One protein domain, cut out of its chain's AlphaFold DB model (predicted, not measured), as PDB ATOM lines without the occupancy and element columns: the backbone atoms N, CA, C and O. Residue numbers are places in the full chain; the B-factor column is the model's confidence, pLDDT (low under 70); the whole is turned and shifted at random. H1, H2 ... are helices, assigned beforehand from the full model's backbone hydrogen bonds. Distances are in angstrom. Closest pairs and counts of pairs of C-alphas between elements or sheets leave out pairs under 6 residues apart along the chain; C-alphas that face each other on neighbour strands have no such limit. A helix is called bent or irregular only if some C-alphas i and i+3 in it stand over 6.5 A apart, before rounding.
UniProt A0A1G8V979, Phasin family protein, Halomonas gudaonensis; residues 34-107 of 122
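What this domain is: This is residues 34 to 107 of the 122 residues of the protein "Phasin family protein" of Halomonas gudaonensis (UniProt A0A1G8V979). This is a long helical hairpin: the long helix H2 makes the full length, the shorter H1 runs side by side with it, and residues 96 to 107, the last part of H2, stick out past H1 as a free arm. The printed part has 74 residues, with two named helices, H1 then H2, and no named strand; its class is all helix. The whole is extended, with a radius of gyration of the C-alphas of 18.7 A, a rod spanning 67 by 18 by 6 A.

How they stand to each other: Look first at H2, residues 63 to 107, which has a kink of 25 degrees near residue 72; it is neither bent nor irregular, but only just: C-alphas 71 and 74 are 6.3 A apart. H1, residues 34 to 58, touches it, and the two form a hairpin. Their closest C-alphas, those of Phe 57 and Tyr 69, are 6.9 A apart. Their lines stand at a shallow tilt of 1 degrees, and they run opposite ways. In H1 every O i to N i+4 pair is within hydrogen-bond range; in H2, 39 of 41 are.

Where its parts are: Find C-alpha 63 at (-38.689, -32.663, 9.947); from there H2 runs 66.3 A to C-alpha 107 at (2.668, -57.838, -35.298). H1 begins at C-alpha 34, at (-16.998, -47.680, -27.069), and measures 36.3 A to C-alpha 58.

The domain as a whole: The two C-alphas farthest apart, those of Asp 62 and Glu 107, are 66.9 A apart. The link from H1 to H2, residues 59 to 62, is tight. The printed part has no cut, and no printed residue is under 70 in pLDDT.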
ATOM      1  N   LYS A  34     -16.989 -47.160 -28.440       98.06
ATOM      2  CA  LYS A  34     -16.998 -47.680 -27.069       98.06
ATOM      3  C   LYS A  34     -16.845 -46.570 -26.022       98.06
ATOM      4  O   LYS A  34     -17.564 -46.581 -25.021       98.06
ATOM      5  N   LEU A  35     -15.949 -45.606 -26.243       97.75
ATOM      6  CA  LEU A  35     -15.774 -44.457 -25.348       97.75
ATOM      7  C   LEU A  35     -17.006 -43.549 -25.311       97.75
ATOM      8  O   LEU A  35     -17.391 -43.085 -24.237       97.75
ATOM      9  N   THR A  36     -17.619 -43.268 -26.460       98.12
ATOM     10  CA  THR A  36     -18.834 -42.448 -26.535       98.12
ATOM     11  C   THR A  36     -19.995 -43.133 -25.823       98.12
ATOM     12  O   THR A  36     -20.693 -42.485 -25.043       98.12
ATOM     13  N   ASN A  37     -20.159 -44.445 -26.002       97.94
ATOM     14  CA  ASN A  37     -21.164 -45.223 -25.279       97.94
ATOM     15  C   ASN A  37     -20.922 -45.189 -23.764       97.94
ATOM     16  O   ASN A  37     -21.856 -44.951 -23.002       97.94
ATOM     17  N   ALA A  38     -19.669 -45.336 -23.316       97.50
ATOM     18  CA  ALA A  38     -19.322 -45.217 -21.900       97.50
ATOM     19  C   ALA A  38     -19.691 -43.836 -21.323       97.50
ATOM     20  O   ALA A  38     -20.289 -43.756 -20.251       97.50
ATOM     21  N   GLN A  39     -19.401 -42.751 -22.049       96.19
ATOM     22  CA  GLN A  39     -19.771 -41.391 -21.639       96.19
ATOM     23  C   GLN A  39     -21.291 -41.190 -21.578       96.19
ATOM     24  O   GLN A  39     -21.791 -40.577 -20.634       96.19
ATOM     25  N   PHE A  40     -22.034 -41.715 -22.556       98.19
ATOM     26  CA  PHE A  40     -23.492 -41.612 -22.580       98.19
ATOM     27  C   PHE A  40     -24.138 -42.380 -21.422       98.19
ATOM     28  O   PHE A  40     -25.019 -41.852 -20.745       98.19
ATOM     29  N   GLU A  41     -23.674 -43.600 -21.149       96.69
ATOM     30  CA  GLU A  41     -24.139 -44.401 -20.013       96.69
ATOM     31  C   GLU A  41     -23.858 -43.716 -18.669       96.69
ATOM     32  O   GLU A  41     -24.748 -43.655 -17.815       96.69
ATOM     33  N   ALA A  42     -22.651 -43.170 -18.482       97.19
ATOM     34  CA  ALA A  42     -22.292 -42.411 -17.287       97.19
ATOM     35  C   ALA A  42     -23.213 -41.195 -17.107       97.19
ATOM     36  O   ALA A  42     -23.853 -41.047 -16.064       97.19
ATOM     37  N   GLY A  43     -23.357 -40.376 -18.156       97.38
ATOM     38  CA  GLY A  43     -24.207 -39.188 -18.145       97.38
ATOM     39  C   GLY A  43     -25.674 -39.501 -17.854       97.38
ATOM     40  O   GLY A  43     -26.276 -38.864 -16.986       97.38
ATOM     41  N   LYS A  44     -26.239 -40.518 -18.521       97.81
ATOM     42  CA  LYS A  44     -27.624 -40.955 -18.297       97.81
ATOM     43  C   LYS A  44     -27.857 -41.278 -16.831       97.81
ATOM     44  O   LYS A  44     -28.823 -40.814 -16.239       97.81
ATOM     45  N   SER A  45     -26.993 -42.081 -16.237       96.25
ATOM     46  CA  SER A  45     -27.259 -42.529 -14.881       96.25
ATOM     47  C   SER A  45     -26.940 -41.495 -13.813       96.25
ATOM     48  O   SER A  45     -27.616 -41.498 -12.793       96.25
ATOM     49  N   TYR A  46     -25.975 -40.595 -14.023       96.38
ATOM     50  CA  TYR A  46     -25.835 -39.444 -13.127       96.38
ATOM     51  C   TYR A  46     -27.096 -38.572 -13.167       96.38
ATOM     52  O   TYR A  46     -27.582 -38.153 -12.118       96.38
ATOM     53  N   ALA A  47     -27.678 -38.363 -14.353       97.62
ATOM     54  CA  ALA A  47     -28.962 -37.682 -14.478       97.62
ATOM     55  C   ALA A  47     -30.095 -38.455 -13.776       97.62
ATOM     56  O   ALA A  47     -30.879 -37.841 -13.055       97.62
ATOM     57  N   ASP A  48     -30.153 -39.784 -13.921       96.81
ATOM     58  CA  ASP A  48     -31.131 -40.630 -13.223       96.81
ATOM     59  C   ASP A  48     -31.003 -40.490 -11.694       96.81
ATOM     60  O   ASP A  48     -32.013 -40.297 -11.016       96.81
ATOM     61  N   THR A  49     -29.780 -40.512 -11.147       96.06
ATOM     62  CA  THR A  49     -29.530 -40.306  -9.710       96.06
ATOM     63  C   THR A  49     -29.972 -38.916  -9.259       96.06
ATOM     64  O   THR A  49     -30.676 -38.801  -8.259       96.06
ATOM     65  N   CYS A  50     -29.626 -37.859  -9.998       95.31
ATOM     66  CA  CYS A  50     -30.054 -36.497  -9.670       95.31
ATOM     67  C   CYS A  50     -31.583 -36.358  -9.676       95.31
ATOM     68  O   CYS A  50     -32.156 -35.785  -8.752       95.31
ATOM     69  N   LEU A  51     -32.258 -36.900 -10.693       97.81
ATOM     70  CA  LEU A  51     -33.719 -36.859 -10.781       97.81
ATOM     71  C   LEU A  51     -34.386 -37.680  -9.674       97.81
ATOM     72  O   LEU A  51     -35.434 -37.271  -9.177       97.81
ATOM     73  N   ALA A  52     -33.798 -38.811  -9.277       95.69
ATOM     74  CA  ALA A  52     -34.256 -39.574  -8.120       95.69
ATOM     75  C   ALA A  52     -34.142 -38.740  -6.836       95.69
ATOM     76  O   ALA A  52     -35.131 -38.589  -6.132       95.69
ATOM     77  N   GLN A  53     -32.998 -38.087  -6.603       96.31
ATOM     78  CA  GLN A  53     -32.804 -37.231  -5.429       96.31
ATOM     79  C   GLN A  53     -33.763 -36.042  -5.370       96.31
ATOM     80  O   GLN A  53     -34.277 -35.718  -4.303       96.31
ATOM     81  N   VAL A  54     -34.061 -35.416  -6.511       97.44
ATOM     82  CA  VAL A  54     -35.076 -34.356  -6.571       97.44
ATOM     83  C   VAL A  54     -36.457 -34.893  -6.190       97.44
ATOM     84  O   VAL A  54     -37.173 -34.226  -5.451       97.44
ATOM     85  N   ARG A  55     -36.842 -36.085  -6.662       96.19
ATOM     86  CA  ARG A  55     -38.126 -36.706  -6.290       96.19
ATOM     87  C   ARG A  55     -38.179 -37.042  -4.803       96.19
ATOM     88  O   ARG A  55     -39.126 -36.628  -4.146       96.19
ATOM     89  N   ASP A  56     -37.138 -37.686  -4.281       94.94
ATOM     90  CA  ASP A  56     -37.030 -38.037  -2.861       94.94
ATOM     91  C   ASP A  56     -37.133 -36.788  -1.973       94.94
ATOM     92  O   ASP A  56     -37.792 -36.801  -0.936       94.94
ATOM     93  N   PHE A  57     -36.516 -35.681  -2.396       95.75
ATOM     94  CA  PHE A  57     -36.602 -34.408  -1.689       95.75
ATOM     95  C   PHE A  57     -38.008 -33.792  -1.744       95.75
ATOM     96  O   PHE A  57     -38.486 -33.270  -0.741       95.75
ATOM     97  N   LEU A  58     -38.685 -33.847  -2.895       97.06
ATOM     98  CA  LEU A  58     -40.051 -33.328  -3.046       97.06
ATOM     99  C   LEU A  58     -41.079 -34.089  -2.191       97.06
ATOM    100  O   LEU A  58     -42.113 -33.516  -1.844       97.06
ATOM    101  N   ASP A  59     -40.794 -35.339  -1.826       95.38
ATOM    102  CA  ASP A  59     -41.638 -36.149  -0.943       95.38
ATOM    103  C   ASP A  59     -41.467 -35.813   0.554       95.38
ATOM    104  O   ASP A  59     -42.245 -36.288   1.389       95.38
ATOM    105  N   VAL A  60     -40.501 -34.959   0.918       97.38
ATOM    106  CA  VAL A  60     -40.289 -34.497   2.297       97.38
ATOM    107  C   VAL A  60     -41.393 -33.522   2.715       97.38
ATOM    108  O   VAL A  60     -41.528 -32.430   2.164       97.38
ATOM    109  N   LYS A  61     -42.167 -33.893   3.743       96.50
ATOM    110  CA  LYS A  61     -43.311 -33.096   4.239       96.50
ATOM    111  C   LYS A  61     -43.073 -32.438   5.597       96.50
ATOM    112  O   LYS A  61     -43.796 -31.512   5.955       96.50
ATOM    113  N   ASP A  62     -42.080 -32.908   6.342       97.06
ATOM    114  CA  ASP A  62     -41.809 -32.496   7.717       97.06
ATOM    115  C   ASP A  62     -40.348 -32.780   8.125       97.06
ATOM    116  O   ASP A  62     -39.514 -33.217   7.325       97.06
ATOM    117  N   ALA A  63     -40.028 -32.492   9.390       96.25
ATOM    118  CA  ALA A  63     -38.689 -32.663   9.947       96.25
ATOM    119  C   ALA A  63     -38.237 -34.135  10.028       96.25
ATOM    120  O   ALA A  63     -37.035 -34.395   9.958       96.25
ATOM    121  N   GLU A  64     -39.163 -35.088  10.164       95.88
ATOM    122  CA  GLU A  64     -38.840 -36.518  10.183       95.88
ATOM    123  C   GLU A  64     -38.493 -36.999   8.771       95.88
ATOM    124  O   GLU A  64     -37.439 -37.602   8.574       95.88
ATOM    125  N   GLY A  65     -39.284 -36.607   7.768       96.19
ATOM    126  CA  GLY A  65     -38.970 -36.845   6.359       96.19
ATOM    127  C   GLY A  65     -37.625 -36.241   5.945       96.19
ATOM    128  O   GLY A  65     -36.838 -36.896   5.261       96.19
ATOM    129  N   LEU A  66     -37.306 -35.029   6.418       96.31
ATOM    130  CA  LEU A  66     -36.007 -34.400   6.162       96.31
ATOM    131  C   LEU A  66     -34.861 -35.209   6.781       96.31
ATOM    132  O   LEU A  66     -33.819 -35.393   6.151       96.31
ATOM    133  N   ARG A  67     -35.048 -35.712   8.004       95.69
ATOM    134  CA  ARG A  67     -34.061 -36.566   8.665       95.69
ATOM    135  C   ARG A  67     -33.832 -37.854   7.875       95.69
ATOM    136  O   ARG A  67     -32.680 -38.180   7.600       95.69
ATOM    137  N   SER A  68     -34.897 -38.541   7.467       94.31
ATOM    138  CA  SER A  68     -34.794 -39.763   6.662       94.31
ATOM    139  C   SER A  68     -34.113 -39.516   5.313       94.31
ATOM    140  O   SER A  68     -33.258 -40.302   4.909       94.31
ATOM    141  N   TYR A  69     -34.419 -38.400   4.641       95.25
ATOM    142  CA  TYR A  69     -33.736 -37.992   3.409       95.25
ATOM    143  C   TYR A  69     -32.224 -37.818   3.622       95.25
ATOM    144  O   TYR A  69     -31.422 -38.330   2.838       95.25
ATOM    145  N   LEU A  70     -31.821 -37.135   4.701       95.00
ATOM    146  CA  LEU A  70     -30.410 -36.916   5.045       95.00
ATOM    147  C   LEU A  70     -29.683 -38.218   5.404       95.00
ATOM    148  O   LEU A  70     -28.540 -38.412   4.992       95.00
ATOM    149  N   GLU A  71     -30.339 -39.125   6.127       93.06
ATOM    150  CA  GLU A  71     -29.808 -40.463   6.412       93.06
ATOM    151  C   GLU A  71     -29.610 -41.266   5.107       93.06
ATOM    152  O   GLU A  71     -28.593 -41.944   4.938       93.06
ATOM    153  N   GLY A  72     -30.513 -41.107   4.132       92.75
ATOM    154  CA  GLY A  72     -30.413 -41.703   2.797       92.75
ATOM    155  C   GLY A  72     -29.254 -41.179   1.937       92.75
ATOM    156  O   GLY A  72     -28.697 -41.939   1.141       92.75
ATOM    157  N   GLN A  73     -28.812 -39.929   2.128       93.50
ATOM    158  CA  GLN A  73     -27.728 -39.329   1.328       93.50
ATOM    159  C   GLN A  73     -26.405 -40.094   1.423       93.50
ATOM    160  O   GLN A  73     -25.639 -40.119   0.461       93.50
ATOM    161  N   GLN A  74     -26.124 -40.751   2.552       93.31
ATOM    162  CA  GLN A  74     -24.907 -41.560   2.687       93.31
ATOM    163  C   GLN A  74     -24.888 -42.727   1.692       93.31
ATOM    164  O   GLN A  74     -23.843 -43.040   1.119       93.31
ATOM    165  N   LYS A  75     -26.050 -43.345   1.447       92.88
ATOM    166  CA  LYS A  75     -26.195 -44.418   0.461       92.88
ATOM    167  C   LYS A  75     -25.987 -43.886  -0.956       92.88
ATOM    168  O   LYS A  75     -25.218 -44.474  -1.708       92.88
ATOM    169  N   VAL A  76     -26.589 -42.744  -1.280       95.56
ATOM    170  CA  VAL A  76     -26.438 -42.083  -2.586       95.56
ATOM    171  C   VAL A  76     -24.974 -41.730  -2.852       95.56
ATOM    172  O   VAL A  76     -24.447 -42.019  -3.922       95.56
ATOM    173  N   ALA A  77     -24.284 -41.159  -1.861       95.69
ATOM    174  CA  ALA A  77     -22.864 -40.831  -1.964       95.69
ATOM    175  C   ALA A  77     -22.001 -42.079  -2.215       95.69
ATOM    176  O   ALA A  77     -21.076 -42.046  -3.033       95.69
ATOM    177  N   LYS A  78     -22.319 -43.194  -1.547       95.88
ATOM    178  CA  LYS A  78     -21.655 -44.481  -1.774       95.88
ATOM    179  C   LYS A  78     -21.892 -44.988  -3.200       95.88
ATOM    180  O   LYS A  78     -20.925 -45.311  -3.880       95.88
ATOM    181  N   GLU A  79     -23.138 -44.995  -3.664       95.06
ATOM    182  CA  GLU A  79     -23.503 -45.431  -5.020       95.06
ATOM    183  C   GLU A  79     -22.821 -44.578  -6.101       95.06
ATOM    184  O   GLU A  79     -22.269 -45.118  -7.057       95.06
ATOM    185  N   LEU A  80     -22.776 -43.252  -5.930       96.56
ATOM    186  CA  LEU A  80     -22.059 -42.344  -6.832       96.56
ATOM    187  C   LEU A  80     -20.550 -42.613  -6.851       96.56
ATOM    188  O   LEU A  80     -19.932 -42.563  -7.914       96.56
ATOM    189  N   THR A  81     -19.956 -42.920  -5.695       97.00
ATOM    190  CA  THR A  81     -18.524 -43.238  -5.584       97.00
ATOM    191  C   THR A  81     -18.195 -44.570  -6.257       97.00
ATOM    192  O   THR A  81     -17.238 -44.654  -7.027       97.00
ATOM    193  N   GLU A  82     -18.989 -45.612  -5.999       97.00
ATOM    194  CA  GLU A  82     -18.846 -46.921  -6.647       97.00
ATOM    195  C   GLU A  82     -19.003 -46.800  -8.160       97.00
ATOM    196  O   GLU A  82     -18.210 -47.357  -8.918       97.00
ATOM    197  N   ARG A  83     -19.974 -45.998  -8.599       95.69
ATOM    198  CA  ARG A  83     -20.184 -45.706 -10.008       95.69
ATOM    199  C   ARG A  83     -18.994 -44.993 -10.639       95.69
ATOM    200  O   ARG A  83     -18.498 -45.454 -11.658       95.69
ATOM    201  N   LEU A  84     -18.517 -43.907 -10.031       97.31
ATOM    202  CA  LEU A  84     -17.351 -43.165 -10.517       97.31
ATOM    203  C   LEU A  84     -16.130 -44.081 -10.666       97.31
ATOM    204  O   LEU A  84     -15.409 -44.005 -11.661       97.31
ATOM    205  N   LYS A  85     -15.914 -44.966  -9.689       97.94
ATOM    206  CA  LYS A  85     -14.855 -45.971  -9.756       97.94
ATOM    207  C   LYS A  85     -15.055 -46.914 -10.947       97.94
ATOM    208  O   LYS A  85     -14.111 -47.118 -11.705       97.94
ATOM    209  N   GLY A  86     -16.263 -47.447 -11.133       97.31
ATOM    210  CA  GLY A  86     -16.586 -48.326 -12.260       97.31
ATOM    211  C   GLY A  86     -16.412 -47.648 -13.623       97.31
ATOM    212  O   GLY A  86     -15.860 -48.247 -14.543       97.31
ATOM    213  N   ASP A  87     -16.803 -46.379 -13.745       97.88
ATOM    214  CA  ASP A  87     -16.622 -45.591 -14.967       97.88
ATOM    215  C   ASP A  87     -15.126 -45.386 -15.277       97.88
ATOM    216  O   ASP A  87     -14.693 -45.549 -16.422       97.88
ATOM    217  N   ALA A  88     -14.304 -45.116 -14.256       97.88
ATOM    218  CA  ALA A  88     -12.851 -45.025 -14.409       97.88
ATOM    219  C   ALA A  88     -12.225 -46.368 -14.825       97.88
ATOM    220  O   ALA A  88     -11.407 -46.411 -15.746       97.88
ATOM    221  N   GLU A  89     -12.634 -47.474 -14.194       98.12
ATOM    222  CA  GLU A  89     -12.200 -48.827 -14.562       98.12
ATOM    223  C   GLU A  89     -12.582 -49.166 -16.011       98.12
ATOM    224  O   GLU A  89     -11.761 -49.716 -16.749       98.12
ATOM    225  N   LYS A  90     -13.781 -48.770 -16.460       97.88
ATOM    226  CA  LYS A  90     -14.238 -48.958 -17.844       97.88
ATOM    227  C   LYS A  90     -13.352 -48.214 -18.840       97.88
ATOM    228  O   LYS A  90     -12.931 -48.804 -19.831       97.88
ATOM    229  N   VAL A  91     -13.013 -46.950 -18.576       97.38
ATOM    230  CA  VAL A  91     -12.112 -46.173 -19.447       97.38
ATOM    231  C   VAL A  91     -10.714 -46.795 -19.502       97.38
ATOM    232  O   VAL A  91     -10.146 -46.935 -20.587       97.38
ATOM    233  N   VAL A  92     -10.169 -47.225 -18.360       98.06
ATOM    234  CA  VAL A  92      -8.866 -47.909 -18.312       98.06
ATOM    235  C   VAL A  92      -8.895 -49.201 -19.128       98.06
ATOM    236  O   VAL A  92      -7.976 -49.442 -19.912       98.06
ATOM    237  N   ALA A  93      -9.951 -50.004 -19.001       98.19
ATOM    238  CA  ALA A  93     -10.109 -51.235 -19.766       98.19
ATOM    239  C   ALA A  93     -10.176 -50.969 -21.280       98.19
ATOM    240  O   ALA A  93      -9.509 -51.658 -22.051       98.19
ATOM    241  N   LEU A  94     -10.908 -49.936 -21.711       98.12
ATOM    242  CA  LEU A  94     -10.967 -49.532 -23.122       98.12
ATOM    243  C   LEU A  94      -9.591 -49.114 -23.656       98.12
ATOM    244  O   LEU A  94      -9.210 -49.500 -24.760       98.12
ATOM    245  N   GLN A  95      -8.822 -48.359 -22.870       97.12
ATOM    246  CA  GLN A  95      -7.473 -47.948 -23.255       97.12
ATOM    247  C   GLN A  95      -6.517 -49.147 -23.360       97.12
ATOM    248  O   GLN A  95      -5.684 -49.196 -24.269       97.12
ATOM    249  N   GLN A  96      -6.628 -50.114 -22.446       98.31
ATOM    250  CA  GLN A  96      -5.847 -51.353 -22.486       98.31
ATOM    251  C   GLN A  96      -6.198 -52.201 -23.715       98.31
ATOM    252  O   GLN A  96      -5.284 -52.652 -24.405       98.31
ATOM    253  N   ASP A  97      -7.488 -52.361 -24.021       97.50
ATOM    254  CA  ASP A  97      -7.979 -53.063 -25.215       97.50
ATOM    255  C   ASP A  97      -7.410 -52.431 -26.496       97.50
ATOM    256  O   ASP A  97      -6.786 -53.113 -27.310       97.50
ATOM    257  N   PHE A  98      -7.502 -51.104 -26.629       97.94
ATOM    258  CA  PHE A  98      -6.952 -50.384 -27.779       97.94
ATOM    259  C   PHE A  98      -5.440 -50.604 -27.958       97.94
ATOM    260  O   PHE A  98      -4.971 -50.837 -29.077       97.94
ATOM    261  N   VAL A  99      -4.663 -50.561 -26.869       98.12
ATOM    262  CA  VAL A  99      -3.209 -50.807 -26.909       98.12
ATOM    263  C   VAL A  99      -2.907 -52.246 -27.322       98.12
ATOM    264  O   VAL A  99      -2.084 -52.458 -28.214       98.12
ATOM    265  N   GLN A 100      -3.583 -53.230 -26.724       98.25
ATOM    266  CA  GLN A 100      -3.384 -54.646 -27.049       98.25
ATOM    267  C   GLN A 100      -3.727 -54.942 -28.513       98.25
ATOM    268  O   GLN A 100      -2.960 -55.601 -29.219       98.25
ATOM    269  N   GLN A 101      -4.847 -54.411 -29.008       97.56
ATOM    270  CA  GLN A 101      -5.243 -54.575 -30.404       97.56
ATOM    271  C   GLN A 101      -4.277 -53.871 -31.367       97.56
ATOM    272  O   GLN A 101      -3.921 -54.443 -32.398       97.56
ATOM    273  N   SER A 102      -3.775 -52.685 -31.011       97.50
ATOM    274  CA  SER A 102      -2.763 -51.970 -31.804       97.50
ATOM    275  C   SER A 102      -1.448 -52.752 -31.908       97.50
ATOM    276  O   SER A 102      -0.849 -52.826 -32.985       97.50
ATOM    277  N   GLN A 103      -1.002 -53.371 -30.809       98.00
ATOM    278  CA  GLN A 103       0.183 -54.236 -30.790       98.00
ATOM    279  C   GLN A 103      -0.015 -55.453 -31.700       98.00
ATOM    280  O   GLN A 103       0.797 -55.698 -32.591       98.00
ATOM    281  N   LYS A 104      -1.148 -56.150 -31.564       97.06
ATOM    282  CA  LYS A 104      -1.495 -57.301 -32.408       97.06
ATOM    283  C   LYS A 104      -1.571 -56.940 -33.894       97.06
ATOM    284  O   LYS A 104      -1.120 -57.713 -34.744       97.06
ATOM    285  N   LEU A 105      -2.128 -55.776 -34.222       96.19
ATOM    286  CA  LEU A 105      -2.202 -55.297 -35.599       96.19
ATOM    287  C   LEU A 105      -0.809 -55.002 -36.167       96.19
ATOM    288  O   LEU A 105      -0.523 -55.373 -37.307       96.19
ATOM    289  N   THR A 106       0.078 -54.421 -35.356       95.31
ATOM    290  CA  THR A 106       1.485 -54.202 -35.721       95.31
ATOM    291  C   THR A 106       2.176 -55.531 -36.027       95.31
ATOM    292  O   THR A 106       2.745 -55.700 -37.103       95.31
ATOM    293  N   GLU A 107       2.078 -56.507 -35.119       96.12
ATOM    294  CA  GLU A 107       2.668 -57.838 -35.298       96.12
ATOM    295  C   GLU A 107       2.150 -58.537 -36.559       96.12
ATOM    296  O   GLU A 107       2.923 -59.129 -37.315       96.12
TER     297      GLU A 107